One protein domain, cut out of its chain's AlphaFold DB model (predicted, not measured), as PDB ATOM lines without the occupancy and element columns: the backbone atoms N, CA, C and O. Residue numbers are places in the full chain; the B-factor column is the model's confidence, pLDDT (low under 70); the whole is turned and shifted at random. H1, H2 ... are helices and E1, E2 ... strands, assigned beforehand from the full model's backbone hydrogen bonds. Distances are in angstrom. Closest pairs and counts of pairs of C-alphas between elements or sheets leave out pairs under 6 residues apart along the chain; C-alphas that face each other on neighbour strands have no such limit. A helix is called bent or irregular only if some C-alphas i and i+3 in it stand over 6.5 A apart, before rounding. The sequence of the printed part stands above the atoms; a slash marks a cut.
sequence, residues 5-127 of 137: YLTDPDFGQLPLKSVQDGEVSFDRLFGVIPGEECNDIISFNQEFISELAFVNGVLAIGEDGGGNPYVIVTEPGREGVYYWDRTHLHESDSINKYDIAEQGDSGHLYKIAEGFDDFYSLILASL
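What this domain is: This is residues 5 to 127 of the 137 residues of an uncharacterized protein of Pseudomonas putida TRO1 (UniProt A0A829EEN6). What does the model look like? A strongly twisted sheet of four strands, E3 to E6, stands between two helices, H1 over one face and H2 over the other, and the far part of H2 reaches a separate small hairpin of E1 and E2. What is it made of? The printed part has 123 residues, with two named helices and six named strands in the order E1 E2 H1 E3 E4 E5 E6 H2; the class is mixed, helices and strands, with 52 residues, under half, in named elements. How large is it? It is compact, with a radius of gyration of the C-alphas of 13.6 A and spans of 37 by 30 by 25 A.

Where its parts are: Where do the first elements lie? E1, residues 12 to 15, begins at C-alpha 12 (-41.845, -4.357, -82.478), and E2 is residues 23 to 26. H1, residues 41 to 52, measures 15.5 A and is irregular: C-alphas 47 and 50 are 7.4 A apart. Which elements follow? E3 is residues 58 to 63, 14.5 A long; E4 is 69 to 73, E5 is 80 to 84 and E6 is 109 to 113. H2, residues 116 to 126, measures 15.2 A and ends at C-alpha 126 (-35.983, -0.722, -83.565).

How they stand to each other: How do the first two strands pair? E1 and E2 form an antiparallel hairpin, with N 14 and O 24 2.8 A apart. How is the larger sheet ordered? E3 E4 E5 E6 is a meander, each strand the antiparallel neighbour of the one before. Within hydrogen-bond range are N 61 and O 70 across E3 and E4, 2.8 A apart, N 71 and O 82 across E4 and E5, 2.8 A apart, and N 83 and O 110 across E5 and E6, 2.8 A apart. Where are the helices? In three layers, helices on both faces of a sheet, H1 is over E3 at a height over the sheet of 8.0 A, its closest C-alphas being Asn 45 and Ala 60, 6.1 A apart. H2 is on the opposite face at a height of 9.7 A, slantwise to E5 at 38 degrees on the local plane; its closest C-alphas to E1 are Ser 126 and Leu 14, 6.2 A apart. What do the helix backbones show? In H2 every O i to N i+4 pair is within hydrogen-bond range; in H1 5 of 8 are.

The domain as a whole: How far does it reach? The two C-alphas farthest apart, of Pro 34 and Ser 94, are 41.4 A apart. Which links are long? Those from E2 to H1, 14 residues, and from E5 to E6, 24 residues, are long; the printed part has no cut. Where is confidence low? Residues 33 to 38 are under 70, and the mean pLDDT of the printed part is 92.8.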
ATOM      1  N   TYR A   5     -44.472  -5.663 -92.751       87.75
ATOM      2  CA  TYR A   5     -44.991  -6.158 -91.475       87.75
ATOM      3  C   TYR A   5     -43.984  -7.071 -90.784       87.75
ATOM      4  O   TYR A   5     -43.053  -7.574 -91.419       87.75
ATOM      5  N   LEU A   6     -44.170  -7.265 -89.483       87.06
ATOM      6  CA  LEU A   6     -43.353  -8.152 -88.665       87.06
ATOM      7  C   LEU A   6     -44.040  -9.516 -88.523       87.06
ATOM      8  O   LEU A   6     -45.247  -9.594 -88.325       87.06
ATOM      9  N   THR A   7     -43.278 -10.603 -88.658       84.38
ATOM     10  CA  THR A   7     -43.798 -11.987 -88.629       84.38
ATOM     11  C   THR A   7     -43.487 -12.743 -87.341       84.38
ATOM     12  O   THR A   7     -44.239 -13.624 -86.957       84.38
ATOM     13  N   ASP A   8     -42.362 -12.460 -86.690       80.75
ATOM     14  CA  ASP A   8     -41.979 -13.025 -85.392       80.75
ATOM     15  C   ASP A   8     -41.187 -11.928 -84.663       80.75
ATOM     16  O   ASP A   8     -40.171 -11.476 -85.203       80.75
ATOM     17  N   PRO A   9     -41.652 -11.408 -83.510       80.06
ATOM     18  CA  PRO A   9     -42.746 -11.894 -82.660       80.06
ATOM     19  C   PRO A   9     -44.119 -11.250 -82.952       80.06
ATOM     20  O   PRO A   9     -44.857 -10.953 -82.018       80.06
ATOM     21  N   ASP A  10     -44.451 -11.000 -84.222       80.38
ATOM     22  CA  ASP A  10     -45.657 -10.286 -84.703       80.38
ATOM     23  C   ASP A  10     -45.703  -8.768 -84.415       80.38
ATOM     24  O   ASP A  10     -46.545  -8.068 -84.964       80.38
ATOM     25  N   PHE A  11     -44.803  -8.220 -83.589       85.31
ATOM     26  CA  PHE A  11     -44.707  -6.774 -83.344       85.31
ATOM     27  C   PHE A  11     -43.309  -6.345 -82.871       85.31
ATOM     28  O   PHE A  11     -42.506  -7.145 -82.391       85.31
ATOM     29  N   GLY A  12     -43.027  -5.049 -82.987       89.44
ATOM     30  CA  GLY A  12     -41.845  -4.357 -82.478       89.44
ATOM     31  C   GLY A  12     -42.239  -3.199 -81.563       89.44
ATOM     32  O   GLY A  12     -43.421  -2.908 -81.401       89.44
ATOM     33  N   GLN A  13     -41.255  -2.540 -80.951       94.62
ATOM     34  CA  GLN A  13     -41.476  -1.394 -80.063       94.62
ATOM     35  C   GLN A  13     -40.753  -0.164 -80.603       94.62
ATOM     36  O   GLN A  13     -39.536  -0.182 -80.795       94.62
ATOM     37  N   LEU A  14     -41.496   0.915 -80.830       96.56
ATOM     38  CA  LEU A  14     -40.953   2.201 -81.246       96.56
ATOM     39  C   LEU A  14     -40.898   3.152 -80.050       96.56
ATOM     40  O   LEU A  14     -41.868   3.251 -79.302       96.56
ATOM     41  N   PRO A  15     -39.804   3.906 -79.865       96.50
ATOM     42  CA  PRO A  15     -39.699   4.829 -78.746       96.50
ATOM     43  C   PRO A  15     -40.664   6.011 -78.909       96.50
ATOM     44  O   PRO A  15     -40.624   6.737 -79.901       96.50
ATOM     45  N   LEU A  16     -41.455   6.271 -77.870       96.56
ATOM     46  CA  LEU A  16     -42.369   7.404 -77.768       96.56
ATOM     47  C   LEU A  16     -42.431   7.905 -76.317       96.56
ATOM     48  O   LEU A  16     -43.299   7.554 -75.531       96.56
ATOM     49  N   LYS A  17     -41.514   8.799 -75.939       94.81
ATOM     50  CA  LYS A  17     -41.386   9.310 -74.551       94.81
ATOM     51  C   LYS A  17     -42.564  10.166 -74.064       94.81
ATOM     52  O   LYS A  17     -42.539  10.660 -72.934       94.81
ATOM     53  N   SER A  18     -43.524  10.424 -74.943       94.50
ATOM     54  CA  SER A  18     -44.721  11.205 -74.656       94.50
ATOM     55  C   SER A  18     -45.824  10.390 -73.975       94.50
ATOM     56  O   SER A  18     -46.748  11.009 -73.448       94.50
ATOM     57  N   VAL A  19     -45.694   9.058 -73.942       94.25
ATOM     58  CA  VAL A  19     -46.556   8.125 -73.194       94.25
ATOM     59  C   VAL A  19     -45.809   7.534 -71.991       94.25
ATOM     60  O   VAL A  19     -44.585   7.678 -71.889       94.25
ATOM     61  N   GLN A  20     -46.516   6.893 -71.054       91.81
ATOM     62  CA  GLN A  20     -45.938   6.447 -69.779       91.81
ATOM     63  C   GLN A  20     -44.836   5.400 -69.928       91.81
ATOM     64  O   GLN A  20     -43.784   5.538 -69.299       91.81
ATOM     65  N   ASP A  21     -45.066   4.391 -70.762       92.12
ATOM     66  CA  ASP A  21     -44.109   3.299 -70.961       92.12
ATOM     67  C   ASP A  21     -42.924   3.734 -71.839       92.12
ATOM     68  O   ASP A  21     -41.870   3.102 -71.853       92.12
ATOM     69  N   GLY A  22     -43.042   4.897 -72.490       95.31
ATOM     70  CA  GLY A  22     -41.990   5.492 -73.305       95.31
ATOM     71  C   GLY A  22     -41.795   4.816 -74.662       95.31
ATOM     72  O   GLY A  22     -40.851   5.172 -75.373       95.31
ATOM     73  N   GLU A  23     -42.676   3.887 -75.018       96.19
ATOM     74  CA  GLU A  23     -42.692   3.106 -76.250       96.19
ATOM     75  C   GLU A  23     -44.132   2.791 -76.680       96.19
ATOM     76  O   GLU A  23     -45.054   2.847 -75.865       96.19
ATOM     77  N   VAL A  24     -44.314   2.515 -77.971       96.62
ATOM     78  CA  VAL A  24     -45.570   2.054 -78.577       96.62
ATOM     79  C   VAL A  24     -45.290   0.914 -79.547       96.62
ATOM     80  O   VAL A  24     -44.236   0.873 -80.189       96.62
ATOM     81  N   SER A  25     -46.247   0.001 -79.682       96.25
ATOM     82  CA  SER A  25     -46.105  -1.159 -80.558       96.25
ATOM     83  C   SER A  25     -46.140  -0.770 -82.036       96.25
ATOM     84  O   SER A  25     -46.855   0.140 -82.446       96.25
ATOM     85  N   PHE A  26     -45.397  -1.490 -82.864       95.50
ATOM     86  CA  PHE A  26     -45.466  -1.411 -84.319       95.50
ATOM     87  C   PHE A  26     -45.651  -2.811 -84.886       95.50
ATOM     88  O   PHE A  26     -44.888  -3.710 -84.548       95.50
ATOM     89  N   ASP A  27     -46.628  -2.981 -85.766       93.12
ATOM     90  CA  ASP A  27     -46.916  -4.261 -86.414       93.12
ATOM     91  C   ASP A  27     -46.675  -4.150 -87.923       93.12
ATOM     92  O   ASP A  27     -45.824  -4.848 -88.485       93.12
ATOM     93  N   ARG A  28     -47.361  -3.203 -88.579       92.19
ATOM     94  CA  ARG A  28     -47.383  -3.123 -90.044       92.19
ATOM     95  C   ARG A  28     -47.477  -1.707 -90.602       92.19
ATOM     96  O   ARG A  28     -48.075  -0.818 -90.006       92.19
ATOM     97  N   LEU A  29     -46.959  -1.536 -91.816       93.94
ATOM     98  CA  LEU A  29     -47.330  -0.496 -92.771       93.94
ATOM     99  C   LEU A  29     -48.302  -1.083 -93.795       93.94
ATOM    100  O   LEU A  29     -48.063  -2.160 -94.351       93.94
ATOM    101  N   PHE A  30     -49.367  -0.341 -94.077       92.25
ATOM    102  CA  PHE A  30     -50.396  -0.746 -95.023       92.25
ATOM    103  C   PHE A  30     -49.865  -0.793 -96.453       92.25
ATOM    104  O   PHE A  30     -49.090   0.059 -96.895       92.25
ATOM    105  N   GLY A  31     -50.329  -1.799 -97.186       88.12
ATOM    106  CA  GLY A  31     -50.121  -1.917 -98.618       88.12
ATOM    107  C   GLY A  31     -51.298  -1.353 -99.412       88.12
ATOM    108  O   GLY A  31     -52.251  -0.803 -98.868       88.12
ATOM    109  N   VAL A  32     -51.242  -1.543-100.725       80.81
ATOM    110  CA  VAL A  32     -52.397  -1.418-101.623       80.81
ATOM    111  C   VAL A  32     -52.748  -2.831-102.070       80.81
ATOM    112  O   VAL A  32     -52.238  -3.294-103.096       80.81
ATOM    113  N   ILE A  33     -53.537  -3.547-101.266       68.31
ATOM    114  CA  ILE A  33     -53.843  -4.964-101.501       68.31
ATOM    115  C   ILE A  33     -55.328  -5.127-101.794       68.31
ATOM    116  O   ILE A  33     -56.159  -5.006-100.896       68.31
ATOM    117  N   PRO A  34     -55.694  -5.485-103.034       55.22
ATOM    118  CA  PRO A  34     -57.065  -5.848-103.344       55.22
ATOM    119  C   PRO A  34     -57.460  -7.126-102.583       55.22
ATOM    120  O   PRO A  34     -56.986  -8.211-102.917       55.22
ATOM    121  N   GLY A  35     -58.357  -7.010-101.599       61.06
ATOM    122  CA  GLY A  35     -59.035  -8.154-100.968       61.06
ATOM    123  C   GLY A  35     -58.682  -8.453 -99.507       61.06
ATOM    124  O   GLY A  35     -59.317  -9.333 -98.933       61.06
ATOM    125  N   GLU A  36     -57.749  -7.721 -98.895       67.12
ATOM    126  CA  GLU A  36     -57.508  -7.757 -97.444       67.12
ATOM    127  C   GLU A  36     -57.789  -6.382 -96.836       67.12
ATOM    128  O   GLU A  36     -56.899  -5.543 -96.736       67.12
ATOM    129  N   GLU A  37     -59.040  -6.146 -96.434       65.31
ATOM    130  CA  GLU A  37     -59.489  -4.836 -95.935       65.31
ATOM    131  C   GLU A  37     -58.677  -4.340 -94.727       65.31
ATOM    132  O   GLU A  37     -58.452  -3.141 -94.604       65.31
ATOM    133  N   CYS A  38     -58.176  -5.247 -93.881       65.06
ATOM    134  CA  CYS A  38     -57.407  -4.889 -92.686       65.06
ATOM    135  C   CYS A  38     -55.965  -4.435 -92.984       65.06
ATOM    136  O   CYS A  38     -55.356  -3.785 -92.146       65.06
ATOM    137  N   ASN A  39     -55.421  -4.748 -94.168       71.94
ATOM    138  CA  ASN A  39     -54.036  -4.427 -94.555       71.94
ATOM    139  C   ASN A  39     -53.952  -3.409 -95.696       71.94
ATOM    140  O   ASN A  39     -52.864  -3.130 -96.213       71.94
ATOM    141  N   ASP A  40     -55.103  -2.893 -96.119       86.25
ATOM    142  CA  ASP A  40     -55.231  -2.016 -97.267       86.25
ATOM    143  C   ASP A  40     -55.389  -0.562 -96.833       86.25
ATOM    144  O   ASP A  40     -56.324  -0.180 -96.124       86.25
ATOM    145  N   ILE A  41     -54.484   0.275 -97.335       91.88
ATOM    146  CA  ILE A  41     -54.475   1.707 -97.062       91.88
ATOM    147  C   ILE A  41     -55.784   2.371 -97.502       91.88
ATOM    148  O   ILE A  41     -56.209   3.347 -96.886       91.88
ATOM    149  N   ILE A  42     -56.440   1.865 -98.550       91.12
ATOM    150  CA  ILE A  42     -57.688   2.447 -99.047       91.12
ATOM    151  C   ILE A  42     -58.832   2.111 -98.092       91.12
ATOM    152  O   ILE A  42     -59.492   3.038 -97.619       91.12
ATOM    153  N   SER A  43     -59.051   0.829 -97.787       90.38
ATOM    154  CA  SER A  43     -60.120   0.397 -96.880       90.38
ATOM    155  C   SER A  43     -60.018   1.045 -95.499       90.38
ATOM    156  O   SER A  43     -60.987   1.669 -95.060       90.38
ATOM    157  N   PHE A  44     -58.843   1.010 -94.856       92.12
ATOM    158  CA  PHE A  44     -58.676   1.587 -93.517       92.12
ATOM    159  C   PHE A  44     -59.014   3.084 -93.497       92.12
ATOM    160  O   PHE A  44     -59.758   3.568 -92.641       92.12
ATOM    161  N   ASN A  45     -58.490   3.841 -94.466       94.69
ATOM    162  CA  ASN A  45     -58.738   5.277 -94.518       94.69
ATOM    163  C   ASN A  45     -60.194   5.601 -94.877       94.69
ATOM    164  O   ASN A  45     -60.725   6.589 -94.383       94.69
ATOM    165  N   GLN A  46     -60.866   4.795 -95.700       93.62
ATOM    166  CA  GLN A  46     -62.295   4.985 -95.970       93.62
ATOM    167  C   GLN A  46     -63.155   4.794 -94.721       93.62
ATOM    168  O   GLN A  46     -64.153   5.499 -94.564       93.62
ATOM    169  N   GLU A  47     -62.773   3.861 -93.854       93.31
ATOM    170  CA  GLU A  47     -63.528   3.535 -92.649       93.31
ATOM    171  C   GLU A  47     -63.264   4.531 -91.511       93.31
ATOM    172  O   GLU A  47     -64.208   5.104 -90.967       93.31
ATOM    173  N   PHE A  48     -61.995   4.795 -91.187       95.31
ATOM    174  CA  PHE A  48     -61.638   5.436 -89.917       95.31
ATOM    175  C   PHE A  48     -61.122   6.870 -90.035       95.31
ATOM    176  O   PHE A  48     -61.261   7.641 -89.088       95.31
ATOM    177  N   ILE A  49     -60.570   7.293 -91.181       96.75
ATOM    178  CA  ILE A  49     -59.852   8.583 -91.251       96.75
ATOM    179  C   ILE A  49     -60.752   9.795 -90.969       96.75
ATOM    180  O   ILE A  49     -60.277  10.856 -90.570       96.75
ATOM    181  N   SER A  50     -62.065   9.640 -91.165       97.00
ATOM    182  CA  SER A  50     -63.049  10.692 -90.906       97.00
ATOM    183  C   SER A  50     -63.149  11.093 -89.428       97.00
ATOM    184  O   SER A  50     -63.550  12.220 -89.143       97.00
ATOM    185  N   GLU A  51     -62.714  10.235 -88.498       97.81
ATOM    186  CA  GLU A  51     -62.594  10.561 -87.067       97.81
ATOM    187  C   GLU A  51     -61.589  11.706 -86.831       97.81
ATOM    188  O   GLU A  51     -61.743  12.498 -85.904       97.81
ATOM    189  N   LEU A  52     -60.618  11.868 -87.736       98.06
ATOM    190  CA  LEU A  52     -59.608  12.926 -87.721       98.06
ATOM    191  C   LEU A  52     -59.939  14.101 -88.655       98.06
ATOM    192  O   LEU A  52     -59.053  14.878 -89.002       98.06
ATOM    193  N   ALA A  53     -61.206  14.296 -89.044       97.00
ATOM    194  CA  ALA A  53     -61.614  15.365 -89.970       97.00
ATOM    195  C   ALA A  53     -61.288  16.802 -89.493       97.00
ATOM    196  O   ALA A  53     -61.382  17.750 -90.273       97.00
ATOM    197  N   PHE A  54     -60.914  16.977 -88.222       97.31
ATOM    198  CA  PHE A  54     -60.436  18.242 -87.656       97.31
ATOM    199  C   PHE A  54     -58.941  18.517 -87.919       97.31
ATOM    200  O   PHE A  54     -58.465  19.611 -87.608       97.31
ATOM    201  N   VAL A  55     -58.205  17.550 -88.474       97.38
ATOM    202  CA  VAL A  55     -56.809  17.671 -88.910       97.38
ATOM    203  C   VAL A  55     -56.771  17.662 -90.435       97.38
ATOM    204  O   VAL A  55     -57.305  16.766 -91.087       97.38
ATOM    205  N   ASN A  56     -56.134  18.669 -91.031       96.31
ATOM    206  CA  ASN A  56     -56.066  18.763 -92.486       96.31
ATOM    207  C   ASN A  56     -54.995  17.824 -93.060       96.31
ATOM    208  O   ASN A  56     -53.873  17.766 -92.567       96.31
ATOM    209  N   GLY A  57     -55.318  17.135 -94.158       96.75
ATOM    210  CA  GLY A  57     -54.337  16.349 -94.910       96.75
ATOM    211  C   GLY A  57     -53.730  15.206 -94.097       96.75
ATOM    212  O   GLY A  57     -52.510  15.149 -93.936       96.75
ATOM    213  N   VAL A  58     -54.590  14.323 -93.593       97.94
ATOM    214  CA  VAL A  58     -54.219  13.160 -92.785       97.94
ATOM    215  C   VAL A  58     -54.417  11.857 -93.567       97.94
ATOM    216  O   VAL A  58     -55.358  11.741 -94.355       97.94
ATOM    217  N   LEU A  59     -53.518  10.893 -93.375       97.50
ATOM    218  CA  LEU A  59     -53.570   9.571 -94.002       97.50
ATOM    219  C   LEU A  59     -52.999   8.523 -93.045       97.50
ATOM    220  O   LEU A  59     -51.838   8.633 -92.659       97.50
ATOM    221  N   ALA A  60     -53.769   7.496 -92.703       97.12
ATOM    222  CA  ALA A  60     -53.263   6.331 -91.985       97.12
ATOM    223  C   ALA A  60     -52.392   5.468 -92.905       97.12
ATOM    224  O   ALA A  60     -52.778   5.190 -94.041       97.12
ATOM    225  N   ILE A  61     -51.222   5.065 -92.418       96.56
ATOM    226  CA  ILE A  61     -50.183   4.363 -93.187       96.56
ATOM    227  C   ILE A  61     -49.759   3.028 -92.573       96.56
ATOM    228  O   ILE A  61     -48.977   2.311 -93.187       96.56
ATOM    229  N   GLY A  62     -50.245   2.693 -91.383       95.25
ATOM    230  CA  GLY A  62     -49.900   1.472 -90.664       95.25
ATOM    231  C   GLY A  62     -50.584   1.408 -89.305       95.25
ATOM    232  O   GLY A  62     -51.312   2.335 -88.946       95.25
ATOM    233  N   GLU A  63     -50.320   0.354 -88.541       93.56
ATOM    234  CA  GLU A  63     -50.882   0.156 -87.201       93.56
ATOM    235  C   GLU A  63     -49.936  -0.578 -86.244       93.56
ATOM    236  O   GLU A  63     -48.917  -1.156 -86.637       93.56
ATOM    237  N   ASP A  64     -50.303  -0.534 -84.969       94.38
ATOM    238  CA  ASP A  64     -49.644  -1.202 -83.850       94.38
ATOM    239  C   ASP A  64     -50.110  -2.654 -83.612       94.38
ATOM    240  O   ASP A  64     -49.589  -3.314 -82.714       94.38
ATOM    241  N   GLY A  65     -51.100  -3.134 -84.379       90.62
ATOM    242  CA  GLY A  65     -51.753  -4.442 -84.218       90.62
ATOM    243  C   GLY A  65     -52.856  -4.475 -83.146       90.62
ATOM    244  O   GLY A  65     -53.526  -5.493 -82.963       90.62
ATOM    245  N   GLY A  66     -53.063  -3.363 -82.434       92.00
ATOM    246  CA  GLY A  66     -54.078  -3.156 -81.399       92.00
ATOM    247  C   GLY A  66     -55.203  -2.201 -81.813       92.00
ATOM    248  O   GLY A  66     -56.117  -1.961 -81.025       92.00
ATOM    249  N   GLY A  67     -55.164  -1.678 -83.043       92.50
ATOM    250  CA  GLY A  67     -56.128  -0.712 -83.565       92.50
ATOM    251  C   GLY A  67     -55.744   0.756 -83.349       92.50
ATOM    252  O   GLY A  67     -56.617   1.616 -83.499       92.50
ATOM    253  N   ASN A  68     -54.479   1.052 -83.026       96.75
ATOM    254  CA  ASN A  68     -53.927   2.407 -82.938       96.75
ATOM    255  C   ASN A  68     -53.022   2.690 -84.156       96.75
ATOM    256  O   ASN A  68     -51.927   2.129 -84.274       96.75
ATOM    257  N   PRO A  69     -53.469   3.528 -85.110       97.00
ATOM    258  CA  PRO A  69     -52.749   3.706 -86.365       97.00
ATOM    259  C   PRO A  69     -51.547   4.642 -86.272       97.00
ATOM    260  O   PRO A  69     -51.471   5.535 -85.432       97.00
ATOM    261  N   TYR A  70     -50.667   4.530 -87.259       98.25
ATOM    262  CA  TYR A  70     -49.713   5.573 -87.611       98.25
ATOM    263  C   TYR A  70     -50.287   6.415 -88.745       98.25
ATOM    264  O   TYR A  70     -50.697   5.872 -89.773       98.25
ATOM    265  N   VAL A  71     -50.309   7.738 -88.591       98.50
ATOM    266  CA  VAL A  71     -50.857   8.665 -89.589       98.50
ATOM    267  C   VAL A  71     -49.818   9.688 -90.041       98.50
ATOM    268  O   VAL A  71     -49.078  10.245 -89.234       98.50
ATOM    269  N   ILE A  72     -49.775   9.972 -91.341       98.50
ATOM    270  CA  ILE A  72     -49.074  11.133 -91.890       98.50
ATOM    271  C   ILE A  72     -50.009  12.332 -91.790       98.50
ATOM    272  O   ILE A  72     -51.149  12.258 -92.242       98.50
ATOM    273  N   VAL A  73     -49.506  13.446 -91.266       98.62
ATOM    274  CA  VAL A  73     -50.168  14.751 -91.285       98.62
ATOM    275  C   VAL A  73     -49.375  15.689 -92.191       98.62
ATOM    276  O   VAL A  73     -48.155  15.806 -92.081       98.62
ATOM    277  N   THR A  74     -50.080  16.363 -93.098       97.88
ATOM    278  CA  THR A  74     -49.520  17.333 -94.058       97.88
ATOM    279  C   THR A  74     -50.030  18.757 -93.822       97.88
ATOM    280  O   THR A  74     -49.793  19.653 -94.633       97.88
ATOM    281  N   GLU A  75     -50.737  18.981 -92.711       96.94
ATOM    282  CA  GLU A  75     -51.191  20.303 -92.290       96.94
ATOM    283  C   GLU A  75     -49.998  21.235 -92.007       96.94
ATOM    284  O   GLU A  75     -49.150  20.893 -91.181       96.94
ATOM    285  N   PRO A  76     -49.945  22.433 -92.625       95.75
ATOM    286  CA  PRO A  76     -48.859  23.378 -92.404       95.75
ATOM    287  C   PRO A  76     -48.627  23.728 -90.929       95.75
ATOM    288  O   PRO A  76     -49.531  24.210 -90.246       95.75
ATOM    289  N   GLY A  77     -47.395  23.546 -90.454       96.06
ATOM    290  CA  GLY A  77     -46.985  23.766 -89.064       96.06
ATOM    291  C   GLY A  77     -47.237  22.587 -88.116       96.06
ATOM    292  O   GLY A  77     -46.939  22.705 -86.927       96.06
ATOM    293  N   ARG A  78     -47.796  21.479 -88.611       96.94
ATOM    294  CA  ARG A  78     -48.080  20.237 -87.868       96.94
ATOM    295  C   ARG A  78     -47.685  19.002 -88.682       96.94
ATOM    296  O   ARG A  78     -48.235  17.925 -88.488       96.94
ATOM    297  N   GLU A  79     -46.773  19.169 -89.632       98.06
ATOM    298  CA  GLU A  79     -46.345  18.102 -90.518       98.06
ATOM    299  C   GLU A  79     -45.576  17.023 -89.748       98.06
ATOM    300  O   GLU A  79     -44.776  17.317 -88.851       98.06
ATOM    301  N   GLY A  80     -45.799  15.767 -90.127       98.44
ATOM    302  CA  GLY A  80     -45.031  14.638 -89.620       98.44
ATOM    303  C   GLY A  80     -45.811  13.338 -89.593       98.44
ATOM    304  O   GLY A  80     -46.909  13.237 -90.141       98.44
ATOM    305  N   VAL A  81     -45.223  12.337 -88.945       98.75
ATOM    306  CA  VAL A  81     -45.876  11.061 -88.652       98.75
ATOM    307  C   VAL A  81     -46.266  11.047 -87.186       98.75
ATOM    308  O   VAL A  81     -45.471  11.409 -86.315       98.75
ATOM    309  N   TYR A  82     -47.489  10.614 -86.925       98.75
ATOM    310  CA  TYR A  82     -48.078  10.571 -85.603       98.75
ATOM    311  C   TYR A  82     -48.560   9.162 -85.285       98.75
ATOM    312  O   TYR A  82     -49.142   8.500 -86.140       98.75
ATOM    313  N   TYR A  83     -48.356   8.737 -84.046       98.56
ATOM    314  CA  TYR A  83     -49.104   7.642 -83.449       98.56
ATOM    315  C   TYR A  83     -50.472   8.170 -83.009       98.56
ATOM    316  O   TYR A  83     -50.552   9.177 -82.298       98.56
ATOM    317  N   TRP A  84     -51.537   7.526 -83.474       98.44
ATOM    318  CA  TRP A  84     -52.920   7.865 -83.178       98.44
ATOM    319  C   TRP A  84     -53.477   6.879 -82.148       98.44
ATOM    320  O   TRP A  84     -53.791   5.738 -82.478       98.44
ATOM    321  N   ASP A  85     -53.633   7.340 -80.905       97.56
ATOM    322  CA  ASP A  85     -54.158   6.564 -79.773       97.56
ATOM    323  C   ASP A  85     -55.687   6.444 -79.835       97.56
ATOM    324  O   ASP A  85     -56.422   6.932 -78.975       97.56
ATOM    325  N   ARG A  86     -56.172   5.845 -80.923       97.12
ATOM    326  CA  ARG A  86     -57.593   5.725 -81.260       97.12
ATOM    327  C   ARG A  86     -58.380   4.914 -80.230       97.12
ATOM    328  O   ARG A  86     -59.575   5.128 -80.061       97.12
ATOM    329  N   THR A  87     -57.727   3.957 -79.574       96.62
ATOM    330  CA  THR A  87     -58.350   3.090 -78.561       96.62
ATOM    331  C   THR A  87     -58.287   3.659 -77.142       96.62
ATOM    332  O   THR A  87     -58.731   2.983 -76.212       96.62
ATOM    333  N   HIS A  88     -57.757   4.880 -76.974       96.50
ATOM    334  CA  HIS A  88     -57.553   5.546 -75.678       96.50
ATOM    335  C   HIS A  88     -56.679   4.738 -74.717       96.50
ATOM    336  O   HIS A  88     -56.854   4.796 -73.497       96.50
ATOM    337  N   LEU A  89     -55.717   3.989 -75.257       95.38
ATOM    338  CA  LEU A  89     -54.819   3.144 -74.479       95.38
ATOM    339  C   LEU A  89     -54.016   3.971 -73.467       95.38
ATOM    340  O   LEU A  89     -53.801   3.516 -72.343       95.38
ATOM    341  N   HIS A  90     -53.634   5.199 -73.833       93.56
ATOM    342  CA  HIS A  90     -52.797   6.079 -73.014       93.56
ATOM    343  C   HIS A  90     -53.576   7.204 -72.314       93.56
ATOM    344  O   HIS A  90     -52.976   8.069 -71.674       93.56
ATOM    345  N   GLU A  91     -54.914   7.223 -72.373       90.81
ATOM    346  CA  GLU A  91     -55.727   8.295 -71.766       90.81
ATOM    347  C   GLU A  91     -55.475   8.421 -70.252       90.81
ATOM    348  O   GLU A  91     -55.390   9.524 -69.707       90.81
ATOM    349  N   SER A  92     -55.301   7.285 -69.572       89.94
ATOM    350  CA  SER A  92     -55.089   7.226 -68.120       89.94
ATOM    351  C   SER A  92     -53.625   7.346 -67.678       89.94
ATOM    352  O   SER A  92     -53.345   7.306 -66.474       89.94
ATOM    353  N   ASP A  93     -52.698   7.511 -68.626       92.25
ATOM    354  CA  ASP A  93     -51.272   7.581 -68.336       92.25
ATOM    355  C   ASP A  93     -50.929   8.809 -67.490       92.25
ATOM    356  O   ASP A  93     -51.369   9.937 -67.724       92.25
ATOM    357  N   SER A  94     -50.045   8.607 -66.513       90.31
ATOM    358  CA  SER A  94     -49.489   9.719 -65.732       90.31
ATOM    359  C   SER A  94     -48.598  10.647 -66.572       90.31
ATOM    360  O   SER A  94     -48.393  11.812 -66.218       90.31
ATOM    361  N   ILE A  95     -48.079  10.133 -67.692       90.31
ATOM    362  CA  ILE A  95     -47.363  10.870 -68.729       90.31
ATOM    363  C   ILE A  95     -48.171  10.727 -70.016       90.31
ATOM    364  O   ILE A  95     -48.135   9.688 -70.656       90.31
ATOM    365  N   ASN A  96     -48.864  11.796 -70.391       91.62
ATOM    366  CA  ASN A  96     -49.650  11.872 -71.613       91.62
ATOM    367  C   ASN A  96     -49.420  13.258 -72.238       91.62
ATOM    368  O   ASN A  96     -50.043  14.252 -71.862       91.62
ATOM    369  N   LYS A  97     -48.408  13.352 -73.107       95.44
ATOM    370  CA  LYS A  97     -47.991  14.598 -73.771       95.44
ATOM    371  C   LYS A  97     -48.308  14.538 -75.259       95.44
ATOM    372  O   LYS A  97     -47.409  14.369 -76.077       95.44
ATOM    373  N   TYR A  98     -49.582  14.673 -75.590       96.62
ATOM    374  CA  TYR A  98     -50.039  14.723 -76.973       96.62
ATOM    375  C   TYR A  98     -49.606  16.009 -77.692       96.62
ATOM    376  O   TYR A  98     -49.511  17.089 -77.100       96.62
ATOM    377  N   ASP A  99     -49.399  15.899 -79.002       98.06
ATOM    378  CA  ASP A  99     -49.101  17.019 -79.902       98.06
ATOM    379  C   ASP A  99     -50.382  17.572 -80.540       98.06
ATOM    380  O   ASP A  99     -50.490  18.757 -80.870       98.06
ATOM    381  N   ILE A 100     -51.382  16.704 -80.700       97.94
ATOM    382  CA  ILE A 100     -52.711  17.038 -81.197       97.94
ATOM    383  C   ILE A 100     -53.737  16.475 -80.219       97.94
ATOM    384  O   ILE A 100     -53.860  15.262 -80.064       97.94
ATOM    385  N   ALA A 101     -54.481  17.376 -79.576       97.25
ATOM    386  CA  ALA A 101     -55.616  16.995 -78.747       97.25
ATOM    387  C   ALA A 101     -56.717  16.365 -79.609       97.25
ATOM    388  O   ALA A 101     -56.937  16.787 -80.748       97.25
ATOM    389  N   GLU A 102     -57.429  15.404 -79.034       96.69
ATOM    390  CA  GLU A 102     -58.554  14.746 -79.696       96.69
ATOM    391  C   GLU A 102     -59.763  15.680 -79.824       96.69
ATOM    392  O   GLU A 102     -59.882  16.687 -79.115       96.69
ATOM    393  N   GLN A 103     -60.705  15.307 -80.689       97.00
ATOM    394  CA  GLN A 103     -62.052  15.878 -80.715       97.00
ATOM    395  C   GLN A 103     -63.097  14.771 -80.832       97.00
ATOM    396  O   GLN A 103     -63.040  13.975 -81.763       97.00
ATOM    397  N   GLY A 104     -64.079  14.760 -79.928       92.75
ATOM    398  CA  GLY A 104     -65.206  13.825 -79.995       92.75
ATOM    399  C   GLY A 104     -64.794  12.362 -79.851       92.75
ATOM    400  O   GLY A 104     -65.197  11.556 -80.681       92.75
ATOM    401  N   ASP A 105     -63.997  12.059 -78.824       93.44
ATOM    402  CA  ASP A 105     -63.517  10.711 -78.490       93.44
ATOM    403  C   ASP A 105     -62.754  10.044 -79.648       93.44
ATOM    404  O   ASP A 105     -62.849   8.841 -79.863       93.44
ATOM    405  N   SER A 106     -62.025  10.836 -80.438       96.31
ATOM    406  CA  SER A 106     -61.206  10.320 -81.540       96.31
ATOM    407  C   SER A 106     -59.857   9.787 -81.077       96.31
ATOM    408  O   SER A 106     -59.221   9.091 -81.851       96.31
ATOM    409  N   GLY A 107     -59.397  10.084 -79.862       97.62
ATOM    410  CA  GLY A 107     -58.059   9.725 -79.403       97.62
ATOM    411  C   GLY A 107     -56.999  10.772 -79.758       97.62
ATOM    412  O   GLY A 107     -57.089  11.511 -80.743       97.62
ATOM    413  N   HIS A 108     -55.992  10.891 -78.896       98.00
ATOM    414  CA  HIS A 108     -54.907  11.856 -79.061       98.00
ATOM    415  C   HIS A 108     -53.908  11.423 -80.139       98.00
ATOM    416  O   HIS A 108     -53.755  10.234 -80.420       98.00
ATOM    417  N   LEU A 109     -53.183  12.391 -80.712       98.56
ATOM    418  CA  LEU A 109     -52.059  12.100 -81.600       98.56
ATOM    419  C   LEU A 109     -50.739  12.583 -81.009       98.56
ATOM    420  O   LEU A 109     -50.616  13.722 -80.539       98.56
ATOM    421  N   TYR A 110     -49.738  11.718 -81.111       98.50
ATOM    422  CA  TYR A 110     -48.391  11.911 -80.592       98.50
ATOM    423  C   TYR A 110     -47.410  11.841 -81.752       98.50
ATOM    424  O   TYR A 110     -47.375  10.855 -82.486       98.50
ATOM    425  N   LYS A 111     -46.618  12.888 -81.951       98.44
ATOM    426  CA  LYS A 111     -45.653  12.946 -83.042       98.44
ATOM    427  C   LYS A 111     -44.538  11.940 -82.775       98.44
ATOM    428  O   LYS A 111     -43.882  11.998 -81.736       98.44
ATOM    429  N   ILE A 112     -44.313  11.037 -83.724       98.25
ATOM    430  CA  ILE A 112     -43.276  10.003 -83.633       98.25
ATOM    431  C   ILE A 112     -42.102  10.272 -84.580       98.25
ATOM    432  O   ILE A 112     -40.973   9.889 -84.283       98.25
ATOM    433  N   ALA A 113     -42.337  10.983 -85.687       98.31
ATOM    434  CA  ALA A 113     -41.288  11.373 -86.625       98.31
ATOM    435  C   ALA A 113     -41.636  12.659 -87.392       98.31
ATOM    436  O   ALA A 113     -42.804  13.032 -87.524       98.31
ATOM    437  N   GLU A 114     -40.621  13.328 -87.943       97.75
ATOM    438  CA  GLU A 114     -40.795  14.530 -88.776       97.75
ATOM    439  C   GLU A 114     -41.312  14.211 -90.188       97.75
ATOM    440  O   GLU A 114     -41.895  15.068 -90.847       97.75
ATOM    441  N   GLY A 115     -41.154  12.969 -90.646       97.44
ATOM    442  CA  GLY A 115     -41.628  12.513 -91.946       97.44
ATOM    443  C   GLY A 115     -41.541  10.998 -92.093       97.44
ATOM    444  O   GLY A 115     -41.080  10.297 -91.193       97.44
ATOM    445  N   PHE A 116     -41.997  10.493 -93.240       96.81
ATOM    446  CA  PHE A 116     -42.039   9.053 -93.499       96.81
ATOM    447  C   PHE A 116     -40.646   8.409 -93.498       96.81
ATOM    448  O   PHE A 116     -40.484   7.347 -92.914       96.81
ATOM    449  N   ASP A 117     -39.635   9.056 -94.084       97.38
ATOM    450  CA  ASP A 117     -38.273   8.502 -94.130       97.38
ATOM    451  C   ASP A 117     -37.658   8.363 -92.728       97.38
ATOM    452  O   ASP A 117     -37.012   7.358 -92.421       97.38
ATOM    453  N   ASP A 118     -37.903   9.346 -91.854       97.88
ATOM    454  CA  ASP A 118     -37.471   9.308 -90.454       97.88
ATOM    455  C   ASP A 118     -38.223   8.223 -89.678       97.88
ATOM    456  O   ASP A 118     -37.625   7.498 -88.887       97.88
ATOM    457  N   PHE A 119     -39.523   8.069 -89.940       97.94
ATOM    458  CA  PHE A 119     -40.340   7.014 -89.346       97.94
ATOM    459  C   PHE A 119     -39.888   5.619 -89.788       97.94
ATOM    460  O   PHE A 119     -39.710   4.733 -88.959       97.94
ATOM    461  N   TYR A 120     -39.630   5.424 -91.079       95.94
ATOM    462  CA  TYR A 120     -39.129   4.160 -91.602       95.94
ATOM    463  C   TYR A 120     -37.740   3.835 -91.041       95.94
ATOM    464  O   TYR A 120     -37.485   2.710 -90.618       95.94
ATOM    465  N   SER A 121     -36.864   4.837 -90.943       95.69
ATOM    466  CA  SER A 121     -35.562   4.690 -90.286       95.69
ATOM    467  C   SER A 121     -35.704   4.316 -88.808       95.69
ATOM    468  O   SER A 121     -34.930   3.498 -88.313       95.69
ATOM    469  N   LEU A 122     -36.695   4.882 -88.110       96.31
ATOM    470  CA  LEU A 122     -37.005   4.547 -86.722       96.31
ATOM    471  C   LEU A 122     -37.465   3.094 -86.581       96.31
ATOM    472  O   LEU A 122     -36.984   2.402 -85.686       96.31
ATOM    473  N   ILE A 123     -38.341   2.630 -87.478       94.94
ATOM    474  CA  ILE A 123     -38.770   1.228 -87.524       94.94
ATOM    475  C   ILE A 123     -37.547   0.332 -87.683       94.94
ATOM    476  O   ILE A 123     -37.302  -0.501 -86.820       94.94
ATOM    477  N   LEU A 124     -36.727   0.546 -88.714       92.56
ATOM    478  CA  LEU A 124     -35.539  -0.277 -88.954       92.56
ATOM    479  C   LEU A 124     -34.545  -0.263 -87.783       92.56
ATOM    480  O   LEU A 124     -33.963  -1.295 -87.472       92.56
ATOM    481  N   ALA A 125     -34.365   0.880 -87.120       92.56
ATOM    482  CA  ALA A 125     -33.485   1.001 -85.957       92.56
ATOM    483  C   ALA A 125     -34.036   0.313 -84.694       92.56
ATOM    484  O   ALA A 125     -33.278   0.093 -83.749       92.56
ATOM    485  N   SER A 126     -35.337   0.014 -84.659       89.81
ATOM    486  CA  SER A 126     -35.983  -0.722 -83.565       89.81
ATOM    487  C   SER A 126     -35.913  -2.242 -83.737       89.81
ATOM    488  O   SER A 126     -36.164  -2.978 -82.783       89.81
ATOM    489  N   LEU A 127     -35.559  -2.718 -84.937       88.19
ATOM    490  CA  LEU A 127     -35.452  -4.142 -85.233       88.19
ATOM    491  C   LEU A 127     -34.172  -4.752 -84.632       88.19
ATOM    492  O   LEU A 127     -33.145  -4.072 -84.546       88.19
TER     493      LEU A 127